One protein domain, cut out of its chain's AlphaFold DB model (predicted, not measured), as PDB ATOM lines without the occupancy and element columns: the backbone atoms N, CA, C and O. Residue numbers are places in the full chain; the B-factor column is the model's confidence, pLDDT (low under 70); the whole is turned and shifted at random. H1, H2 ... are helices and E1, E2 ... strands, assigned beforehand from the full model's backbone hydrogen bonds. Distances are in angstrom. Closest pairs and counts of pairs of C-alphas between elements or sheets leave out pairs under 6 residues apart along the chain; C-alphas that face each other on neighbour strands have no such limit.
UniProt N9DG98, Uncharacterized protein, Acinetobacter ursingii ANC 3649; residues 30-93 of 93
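Overview. This is residues 30 to 93 of the 93 residues of an uncharacterized protein of Acinetobacter ursingii ANC 3649 (UniProt N9DG98). A small two-stranded sheet, E1 and E2, sits in the middle, between a helical hairpin, H1 and H2, and the helix H3, which packs along the sheet's other side with its residues 75 to 86; residues 87 to 93, of which 87 to 91 belong to H3, stick out. The printed part has 64 residues, with the order E1, H1, H2, E2, H3, and is mostly helix; the two strands are antiparallel. It is only just compact, close to loose, with a radius of gyration of the C-alphas of 12.5 A, and flat, spanning 39 by 29 by 15 A.

Along the chain. E1, residues 30 to 33, begins with C-alpha 30 at (181.279, 256.452, 180.317) and is 10.7 A long. H1, residues 38 to 47, measures 14.3 A, and H2, residues 52 to 65, 20.1 A. E2, residues 68 to 72, measures 13.7 A. H3, residues 75 to 91, measures 24.3 A and ends with C-alpha 91 at (190.190, 242.505, 167.534).

Arrangement. E1 and E2 are antiparallel neighbours at 172 degrees; N 30 and O 70 are 2.9 A apart and N 68 and O 32 3.1 A, within hydrogen-bond range. The closest C-alphas of E2 and H3, those of Gly 72 and Ala 78, are 4.3 A apart. The closest of E1 and H2, those of Ala 31 and Ile 62, are 7.4 A apart. H1 and H2 form a hairpin and touch, at a shallow tilt of 27 degrees, opposite ways; their closest C-alphas, of Arg 44 and Ala 58, are 5.1 A apart. H3 is apart from H1 and H2. In H1, H2 and H3 every O i to N i+4 pair is within hydrogen-bond range.

Size, cuts and confidence. The C-alphas of Gly 51 and Leu 93, the two farthest apart, are 40.3 A apart. The printed part has no cut, and its four links are tight. The mean pLDDT of the printed part is 83.4; residues 36 to 38 and residue 93 are under 70.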
ATOM      1  N   ALA A  30     181.905 257.715 180.655       91.19
ATOM      2  CA  ALA A  30     181.279 256.452 180.317       91.19
ATOM      3  C   ALA A  30     182.056 255.328 181.008       91.19
ATOM      4  O   ALA A  30     183.259 255.469 181.260       91.19
ATOM      5  N   ALA A  31     181.389 254.215 181.297       89.75
ATOM      6  CA  ALA A  31     182.042 252.977 181.708       89.75
ATOM      7  C   ALA A  31     181.252 251.752 181.236       89.75
ATOM      8  O   ALA A  31     180.044 251.828 180.999       89.75
ATOM      9  N   ALA A  32     181.952 250.635 181.063       88.94
ATOM     10  CA  ALA A  32     181.392 249.380 180.606       88.94
ATOM     11  C   ALA A  32     181.892 248.192 181.426       88.94
ATOM     12  O   ALA A  32     183.066 248.130 181.796       88.94
ATOM     13  N   VAL A  33     180.993 247.233 181.642       88.12
ATOM     14  CA  VAL A  33     181.270 245.941 182.283       88.12
ATOM     15  C   VAL A  33     180.824 244.790 181.392       88.12
ATOM     16  O   VAL A  33     179.809 244.869 180.697       88.12
ATOM     17  N   CYS A  34     181.595 243.713 181.421       78.56
ATOM     18  CA  CYS A  34     181.455 242.519 180.611       78.56
ATOM     19  C   CYS A  34     181.210 241.303 181.505       78.56
ATOM     20  O   CYS A  34     182.072 240.430 181.569       78.56
ATOM     21  N   ARG A  35     180.089 241.255 182.245       70.94
ATOM     22  CA  ARG A  35     179.653 240.092 183.060       70.94
ATOM     23  C   ARG A  35     178.347 240.348 183.824       70.94
ATOM     24  O   ARG A  35     177.765 241.425 183.735       70.94
ATOM     25  N   ASP A  36     177.917 239.328 184.569       62.69
ATOM     26  CA  ASP A  36     176.668 239.247 185.338       62.69
ATOM     27  C   ASP A  36     176.513 240.305 186.455       62.69
ATOM     28  O   ASP A  36     175.388 240.554 186.870       62.69
ATOM     29  N   ASP A  37     177.572 241.012 186.873       63.53
ATOM     30  CA  ASP A  37     177.548 242.018 187.965       63.53
ATOM     31  C   ASP A  37     176.982 243.399 187.558       63.53
ATOM     32  O   ASP A  37     177.232 244.430 188.187       63.53
ATOM     33  N   HIS A  38     176.210 243.432 186.477       68.62
ATOM     34  CA  HIS A  38     175.670 244.645 185.879       68.62
ATOM     35  C   HIS A  38     174.655 245.395 186.753       68.62
ATOM     36  O   HIS A  38     174.566 246.613 186.646       68.62
ATOM     37  N   GLU A  39     173.908 244.706 187.621       74.94
ATOM     38  CA  GLU A  39     172.898 245.343 188.481       74.94
ATOM     39  C   GLU A  39     173.545 246.342 189.452       74.94
ATOM     40  O   GLU A  39     173.162 247.510 189.486       74.94
ATOM     41  N   ILE A  40     174.605 245.921 190.154       77.19
ATOM     42  CA  ILE A  40     175.354 246.787 191.080       77.19
ATOM     43  C   ILE A  40     176.029 247.927 190.311       77.19
ATOM     44  O   ILE A  40     176.148 249.044 190.806       77.19
ATOM     45  N   PHE A  41     176.477 247.659 189.086       78.50
ATOM     46  CA  PHE A  41     177.095 248.677 188.248       78.50
ATOM     47  C   PHE A  41     176.113 249.785 187.849       78.50
ATOM     48  O   PHE A  41     176.472 250.959 187.897       78.50
ATOM     49  N   VAL A  42     174.874 249.427 187.498       79.25
ATOM     50  CA  VAL A  42     173.814 250.390 187.168       79.25
ATOM     51  C   VAL A  42     173.454 251.240 188.386       79.25
ATOM     52  O   VAL A  42     173.438 252.462 188.270       79.25
ATOM     53  N   GLU A  43     173.265 250.625 189.557       80.75
ATOM     54  CA  GLU A  43     172.976 251.362 190.800       80.75
ATOM     55  C   GLU A  43     174.060 252.402 191.112       80.75
ATOM     56  O   GLU A  43     173.769 253.534 191.485       80.75
ATOM     57  N   ARG A  44     175.331 252.053 190.887       79.88
ATOM     58  CA  ARG A  44     176.455 252.972 191.112       79.88
ATOM     59  C   ARG A  44     176.510 254.103 190.096       79.88
ATOM     60  O   ARG A  44     177.013 255.172 190.414       79.88
ATOM     61  N   PHE A  45     176.006 253.892 188.885       79.50
ATOM     62  CA  PHE A  45     175.862 254.976 187.917       79.50
ATOM     63  C   PHE A  45     174.776 255.968 188.328       79.50
ATOM     64  O   PHE A  45     174.969 257.167 188.139       79.50
ATOM     65  N   ASP A  46     173.686 255.489 188.923       79.38
ATOM     66  CA  ASP A  46     172.640 256.354 189.473       79.38
ATOM     67  C   ASP A  46     173.148 257.126 190.707       79.38
ATOM     68  O   ASP A  46     172.894 258.326 190.837       79.38
ATOM     69  N   ASP A  47     173.956 256.486 191.562       81.31
ATOM     70  CA  ASP A  47     174.591 257.121 192.730       81.31
ATOM     71  C   ASP A  47     175.564 258.259 192.350       81.31
ATOM     72  O   ASP A  47     175.896 259.097 193.189       81.31
ATOM     73  N   LEU A  48     176.031 258.336 191.095       77.62
ATOM     74  CA  LEU A  48     176.906 259.427 190.646       77.62
ATOM     75  C   LEU A  48     176.193 260.788 190.553       77.62
ATOM     76  O   LEU A  48     176.876 261.813 190.519       77.62
ATOM     77  N   ASP A  49     174.858 260.807 190.541       76.88
ATOM     78  CA  ASP A  49     174.036 262.027 190.636       76.88
ATOM     79  C   ASP A  49     173.540 262.290 192.078       76.88
ATOM     80  O   ASP A  49     172.721 263.179 192.318       76.88
ATOM     81  N   ALA A  50     174.019 261.512 193.059       74.88
ATOM     82  CA  ALA A  50     173.716 261.711 194.475       74.88
ATOM     83  C   ALA A  50     174.555 262.853 195.093       74.88
ATOM     84  O   ALA A  50     175.200 263.643 194.402       74.88
ATOM     85  N   GLY A  51     174.525 262.987 196.424       72.06
ATOM     86  CA  GLY A  51     175.349 263.975 197.128       72.06
ATOM     87  C   GLY A  51     176.854 263.729 196.942       72.06
ATOM     88  O   GLY A  51     177.268 262.609 196.653       72.06
ATOM     89  N   ASP A  52     177.673 264.764 197.156       75.62
ATOM     90  CA  ASP A  52     179.118 264.758 196.855       75.62
ATOM     91  C   ASP A  52     179.877 263.522 197.392       75.62
ATOM     92  O   ASP A  52     180.680 262.929 196.669       75.62
ATOM     93  N   ASP A  53     179.612 263.103 198.635       75.19
ATOM     94  CA  ASP A  53     180.273 261.943 199.258       75.19
ATOM     95  C   ASP A  53     179.862 260.608 198.610       75.19
ATOM     96  O   ASP A  53     180.697 259.716 198.427       75.19
ATOM     97  N   ASP A  54     178.587 260.460 198.254       76.75
ATOM     98  CA  ASP A  54     178.060 259.249 197.622       76.75
ATOM     99  C   ASP A  54     178.534 259.154 196.168       76.75
ATOM    100  O   ASP A  54     178.996 258.094 195.742       76.75
ATOM    101  N   ALA A  55     178.557 260.283 195.455       76.50
ATOM    102  CA  ALA A  55     179.090 260.374 194.103       76.50
ATOM    103  C   ALA A  55     180.587 260.017 194.045       76.50
ATOM    104  O   ALA A  55     181.021 259.292 193.150       76.50
ATOM    105  N   LEU A  56     181.397 260.453 195.018       79.69
ATOM    106  CA  LEU A  56     182.813 260.067 195.094       79.69
ATOM    107  C   LEU A  56     182.991 258.557 195.291       79.69
ATOM    108  O   LEU A  56     183.797 257.927 194.605       79.69
ATOM    109  N   ARG A  57     182.212 257.955 196.194       81.75
ATOM    110  CA  ARG A  57     182.274 256.507 196.452       81.75
ATOM    111  C   ARG A  57     181.790 255.695 195.258       81.75
ATOM    112  O   ARG A  57     182.369 254.652 194.957       81.75
ATOM    113  N   ALA A  58     180.748 256.167 194.583       82.56
ATOM    114  CA  ALA A  58     180.237 255.569 193.362       82.56
ATOM    115  C   ALA A  58     181.275 255.622 192.232       82.56
ATOM    116  O   ALA A  58     181.497 254.627 191.542       82.56
ATOM    117  N   PHE A  59     181.976 256.750 192.105       83.88
ATOM    118  CA  PHE A  59     183.048 256.924 191.134       83.88
ATOM    119  C   PHE A  59     184.206 255.950 191.366       83.88
ATOM    120  O   PHE A  59     184.617 255.253 190.434       83.88
ATOM    121  N   ASP A  60     184.704 255.871 192.603       86.38
ATOM    122  CA  ASP A  60     185.781 254.946 192.960       86.38
ATOM    123  C   ASP A  60     185.361 253.493 192.700       86.38
ATOM    124  O   ASP A  60     186.114 252.727 192.098       86.38
ATOM    125  N   TYR A  61     184.119 253.135 193.045       86.62
ATOM    126  CA  TYR A  61     183.585 251.806 192.762       86.62
ATOM    127  C   TYR A  61     183.584 251.490 191.263       86.62
ATOM    128  O   TYR A  61     184.071 250.432 190.861       86.62
ATOM    129  N   ILE A  62     183.057 252.392 190.429       86.19
ATOM    130  CA  ILE A  62     182.990 252.184 188.977       86.19
ATOM    131  C   ILE A  62     184.389 252.045 188.394       86.19
ATOM    132  O   ILE A  62     184.614 251.174 187.563       86.19
ATOM    133  N   LYS A  63     185.349 252.851 188.842       86.38
ATOM    134  CA  LYS A  63     186.729 252.761 188.362       86.38
ATOM    135  C   LYS A  63     187.398 251.431 188.726       86.38
ATOM    136  O   LYS A  63     188.172 250.916 187.924       86.38
ATOM    137  N   ASP A  64     187.103 250.891 189.904       88.44
ATOM    138  CA  ASP A  64     187.692 249.635 190.378       88.44
ATOM    139  C   ASP A  64     187.051 248.386 189.744       88.44
ATOM    140  O   ASP A  64     187.686 247.332 189.705       88.44
ATOM    141  N   HIS A  65     185.812 248.494 189.248       85.88
ATOM    142  CA  HIS A  65     185.026 247.345 188.771       85.88
ATOM    143  C   HIS A  65     184.651 247.401 187.284       85.88
ATOM    144  O   HIS A  65     184.223 246.385 186.739       85.88
ATOM    145  N   ALA A  66     184.790 248.546 186.612       86.81
ATOM    146  CA  ALA A  66     184.581 248.640 185.173       86.81
ATOM    147  C   ALA A  66     185.711 247.939 184.413       86.81
ATOM    148  O   ALA A  66     186.889 248.191 184.667       86.81
ATOM    149  N   ASP A  67     185.356 247.135 183.411       86.88
ATOM    150  CA  ASP A  67     186.336 246.586 182.470       86.88
ATOM    151  C   ASP A  67     186.923 247.694 181.585       86.88
ATOM    152  O   ASP A  67     188.106 247.678 181.248       86.88
ATOM    153  N   TYR A  68     186.092 248.679 181.236       90.25
ATOM    154  CA  TYR A  68     186.485 249.843 180.449       90.25
ATOM    155  C   TYR A  68     185.847 251.101 181.013       90.25
ATOM    156  O   TYR A  68     184.664 251.112 181.342       90.25
ATOM    157  N   TYR A  69     186.595 252.196 181.059       91.31
ATOM    158  CA  TYR A  69     186.034 253.509 181.353       91.31
ATOM    159  C   TYR A  69     186.742 254.585 180.535       91.31
ATOM    160  O   TYR A  69     187.907 254.448 180.155       91.31
ATOM    161  N   ALA A  70     186.023 255.659 180.230       91.12
ATOM    162  CA  ALA A  70     186.569 256.785 179.492       91.12
ATOM    163  C   ALA A  70     185.881 258.090 179.882       91.12
ATOM    164  O   ALA A  70     184.732 258.107 180.323       91.12
ATOM    165  N   PHE A  71     186.590 259.194 179.666       91.06
ATOM    166  CA  PHE A  71     186.042 260.537 179.794       91.06
ATOM    167  C   PHE A  71     185.928 261.205 178.427       91.06
ATOM    168  O   PHE A  71     186.681 260.882 177.507       91.06
ATOM    169  N   GLY A  72     185.027 262.176 178.318       87.56
ATOM    170  CA  GLY A  72     184.907 263.025 177.142       87.56
ATOM    171  C   GLY A  72     184.258 264.374 177.437       87.56
ATOM    172  O   GLY A  72     183.599 264.576 178.457       87.56
ATOM    173  N   GLU A  73     184.418 265.297 176.492       89.12
ATOM    174  CA  GLU A  73     183.755 266.611 176.494       89.12
ATOM    175  C   GLU A  73     182.236 266.501 176.314       89.12
ATOM    176  O   GLU A  73     181.471 267.342 176.784       89.12
ATOM    177  N   THR A  74     181.787 265.450 175.626       88.81
ATOM    178  CA  THR A  74     180.380 265.167 175.332       88.81
ATOM    179  C   THR A  74     180.085 263.697 175.627       88.81
ATOM    180  O   THR A  74     181.010 262.875 175.591       88.81
ATOM    181  N   PRO A  75     178.815 263.322 175.865       87.38
ATOM    182  CA  PRO A  75     178.477 261.930 176.144       87.38
ATOM    183  C   PRO A  75     178.815 261.021 174.959       87.38
ATOM    184  O   PRO A  75     179.353 259.936 175.145       87.38
ATOM    185  N   SER A  76     178.604 261.494 173.727       90.50
ATOM    186  CA  SER A  76     178.954 260.755 172.512       90.50
ATOM    187  C   SER A  76     180.454 260.486 172.387       90.50
ATOM    188  O   SER A  76     180.837 259.416 171.926       90.50
ATOM    189  N   LEU A  77     181.310 261.428 172.801       92.19
ATOM    190  CA  LEU A  77     182.762 261.225 172.788       92.19
ATOM    191  C   LEU A  77     183.209 260.232 173.865       92.19
ATOM    192  O   LEU A  77     184.047 259.380 173.579       92.19
ATOM    193  N   ALA A  78     182.629 260.307 175.066       90.69
ATOM    194  CA  ALA A  78     182.922 259.357 176.139       90.69
ATOM    195  C   ALA A  78     182.496 257.926 175.756       90.69
ATOM    196  O   ALA A  78     183.273 256.988 175.920       90.69
ATOM    197  N   LEU A  79     181.302 257.769 175.174       91.44
ATOM    198  CA  LEU A  79     180.803 256.482 174.680       91.44
ATOM    199  C   LEU A  79     181.677 255.924 173.560       91.44
ATOM    200  O   LEU A  79     182.115 254.779 173.645       91.44
ATOM    201  N   LYS A  80     182.003 256.745 172.556       93.00
ATOM    202  CA  LYS A  80     182.877 256.330 171.457       93.00
ATOM    203  C   LYS A  80     184.233 255.832 171.962       93.00
ATOM    204  O   LYS A  80     184.728 254.822 171.484       93.00
ATOM    205  N   ALA A  81     184.823 256.508 172.946       92.62
ATOM    206  CA  ALA A  81     186.105 256.097 173.510       92.62
ATOM    207  C   ALA A  81     186.048 254.719 174.199       92.62
ATOM    208  O   ALA A  81     187.059 254.018 174.240       92.62
ATOM    209  N   ILE A  82     184.891 254.317 174.730       93.00
ATOM    210  CA  ILE A  82     184.675 252.958 175.244       93.00
ATOM    211  C   ILE A  82     184.445 251.963 174.122       93.00
ATOM    212  O   ILE A  82     185.036 250.887 174.143       93.00
ATOM    213  N   GLU A  83     183.613 252.311 173.144       90.12
ATOM    214  CA  GLU A  83     183.380 251.464 171.974       90.12
ATOM    215  C   GLU A  83     184.704 251.139 171.273       90.12
ATOM    216  O   GLU A  83     184.971 249.976 170.985       90.12
ATOM    217  N   ASP A  84     185.576 252.133 171.095       93.25
ATOM    218  CA  ASP A  84     186.905 251.958 170.510       93.25
ATOM    219  C   ASP A  84     187.774 250.997 171.352       93.25
ATOM    220  O   ASP A  84     188.435 250.121 170.792       93.25
ATOM    221  N   GLN A  85     187.744 251.088 172.690       91.69
ATOM    222  CA  GLN A  85     188.456 250.151 173.578       91.69
ATOM    223  C   GLN A  85     187.929 248.714 173.448       91.69
ATOM    224  O   GLN A  85     188.716 247.774 173.316       91.69
ATOM    225  N   ILE A  86     186.604 248.544 173.428       88.31
ATOM    226  CA  ILE A  86     185.951 247.238 173.267       88.31
ATOM    227  C   ILE A  86     186.273 246.640 171.891       88.31
ATOM    228  O   ILE A  86     186.587 245.455 171.797       88.31
ATOM    229  N   ILE A  87     186.239 247.444 170.825       89.00
ATOM    230  CA  ILE A  87     186.582 247.012 169.463       89.00
ATOM    231  C   ILE A  87     188.037 246.545 169.394       89.00
ATOM    232  O   ILE A  87     188.317 245.503 168.795       89.00
ATOM    233  N   VAL A  88     188.963 247.286 170.014       89.19
ATOM    234  CA  VAL A  88     190.376 246.892 170.087       89.19
ATOM    235  C   VAL A  88     190.517 245.557 170.813       89.19
ATOM    236  O   VAL A  88     191.149 244.655 170.273       89.19
ATOM    237  N   PHE A  89     189.871 245.386 171.970       85.31
ATOM    238  CA  PHE A  89     189.864 244.114 172.694       85.31
ATOM    239  C   PHE A  89     189.325 242.963 171.834       85.31
ATOM    240  O   PHE A  89     189.999 241.944 171.684       85.31
ATOM    241  N   MET A  90     188.162 243.141 171.200       81.50
ATOM    242  CA  MET A  90     187.561 242.128 170.326       81.50
ATOM    243  C   MET A  90     188.450 241.771 169.130       81.50
ATOM    244  O   MET A  90     188.423 240.634 168.672       81.50
ATOM    245  N   SER A  91     189.241 242.724 168.635       82.88
ATOM    246  CA  SER A  91     190.190 242.505 167.534       82.88
ATOM    247  C   SER A  91     191.455 241.751 167.967       82.88
ATOM    248  O   SER A  91     192.218 241.310 167.110       82.88
ATOM    249  N   THR A  92     191.699 241.637 169.276       76.81
ATOM    250  CA  THR A  92     192.842 240.919 169.870       76.81
ATOM    251  C   THR A  92     192.493 239.532 170.421       76.81
ATOM    252  O   THR A  92     193.389 238.852 170.924       76.81
ATOM    253  N   LEU A  93     191.220 239.123 170.331       69.44
ATOM    254  CA  LEU A  93     190.745 237.764 170.629       69.44
ATOM    255  C   LEU A  93     191.127 236.781 169.514       69.44
ATOM    256  O   LEU A  93     191.468 235.628 169.865       69.44
TER     257      LEU A  93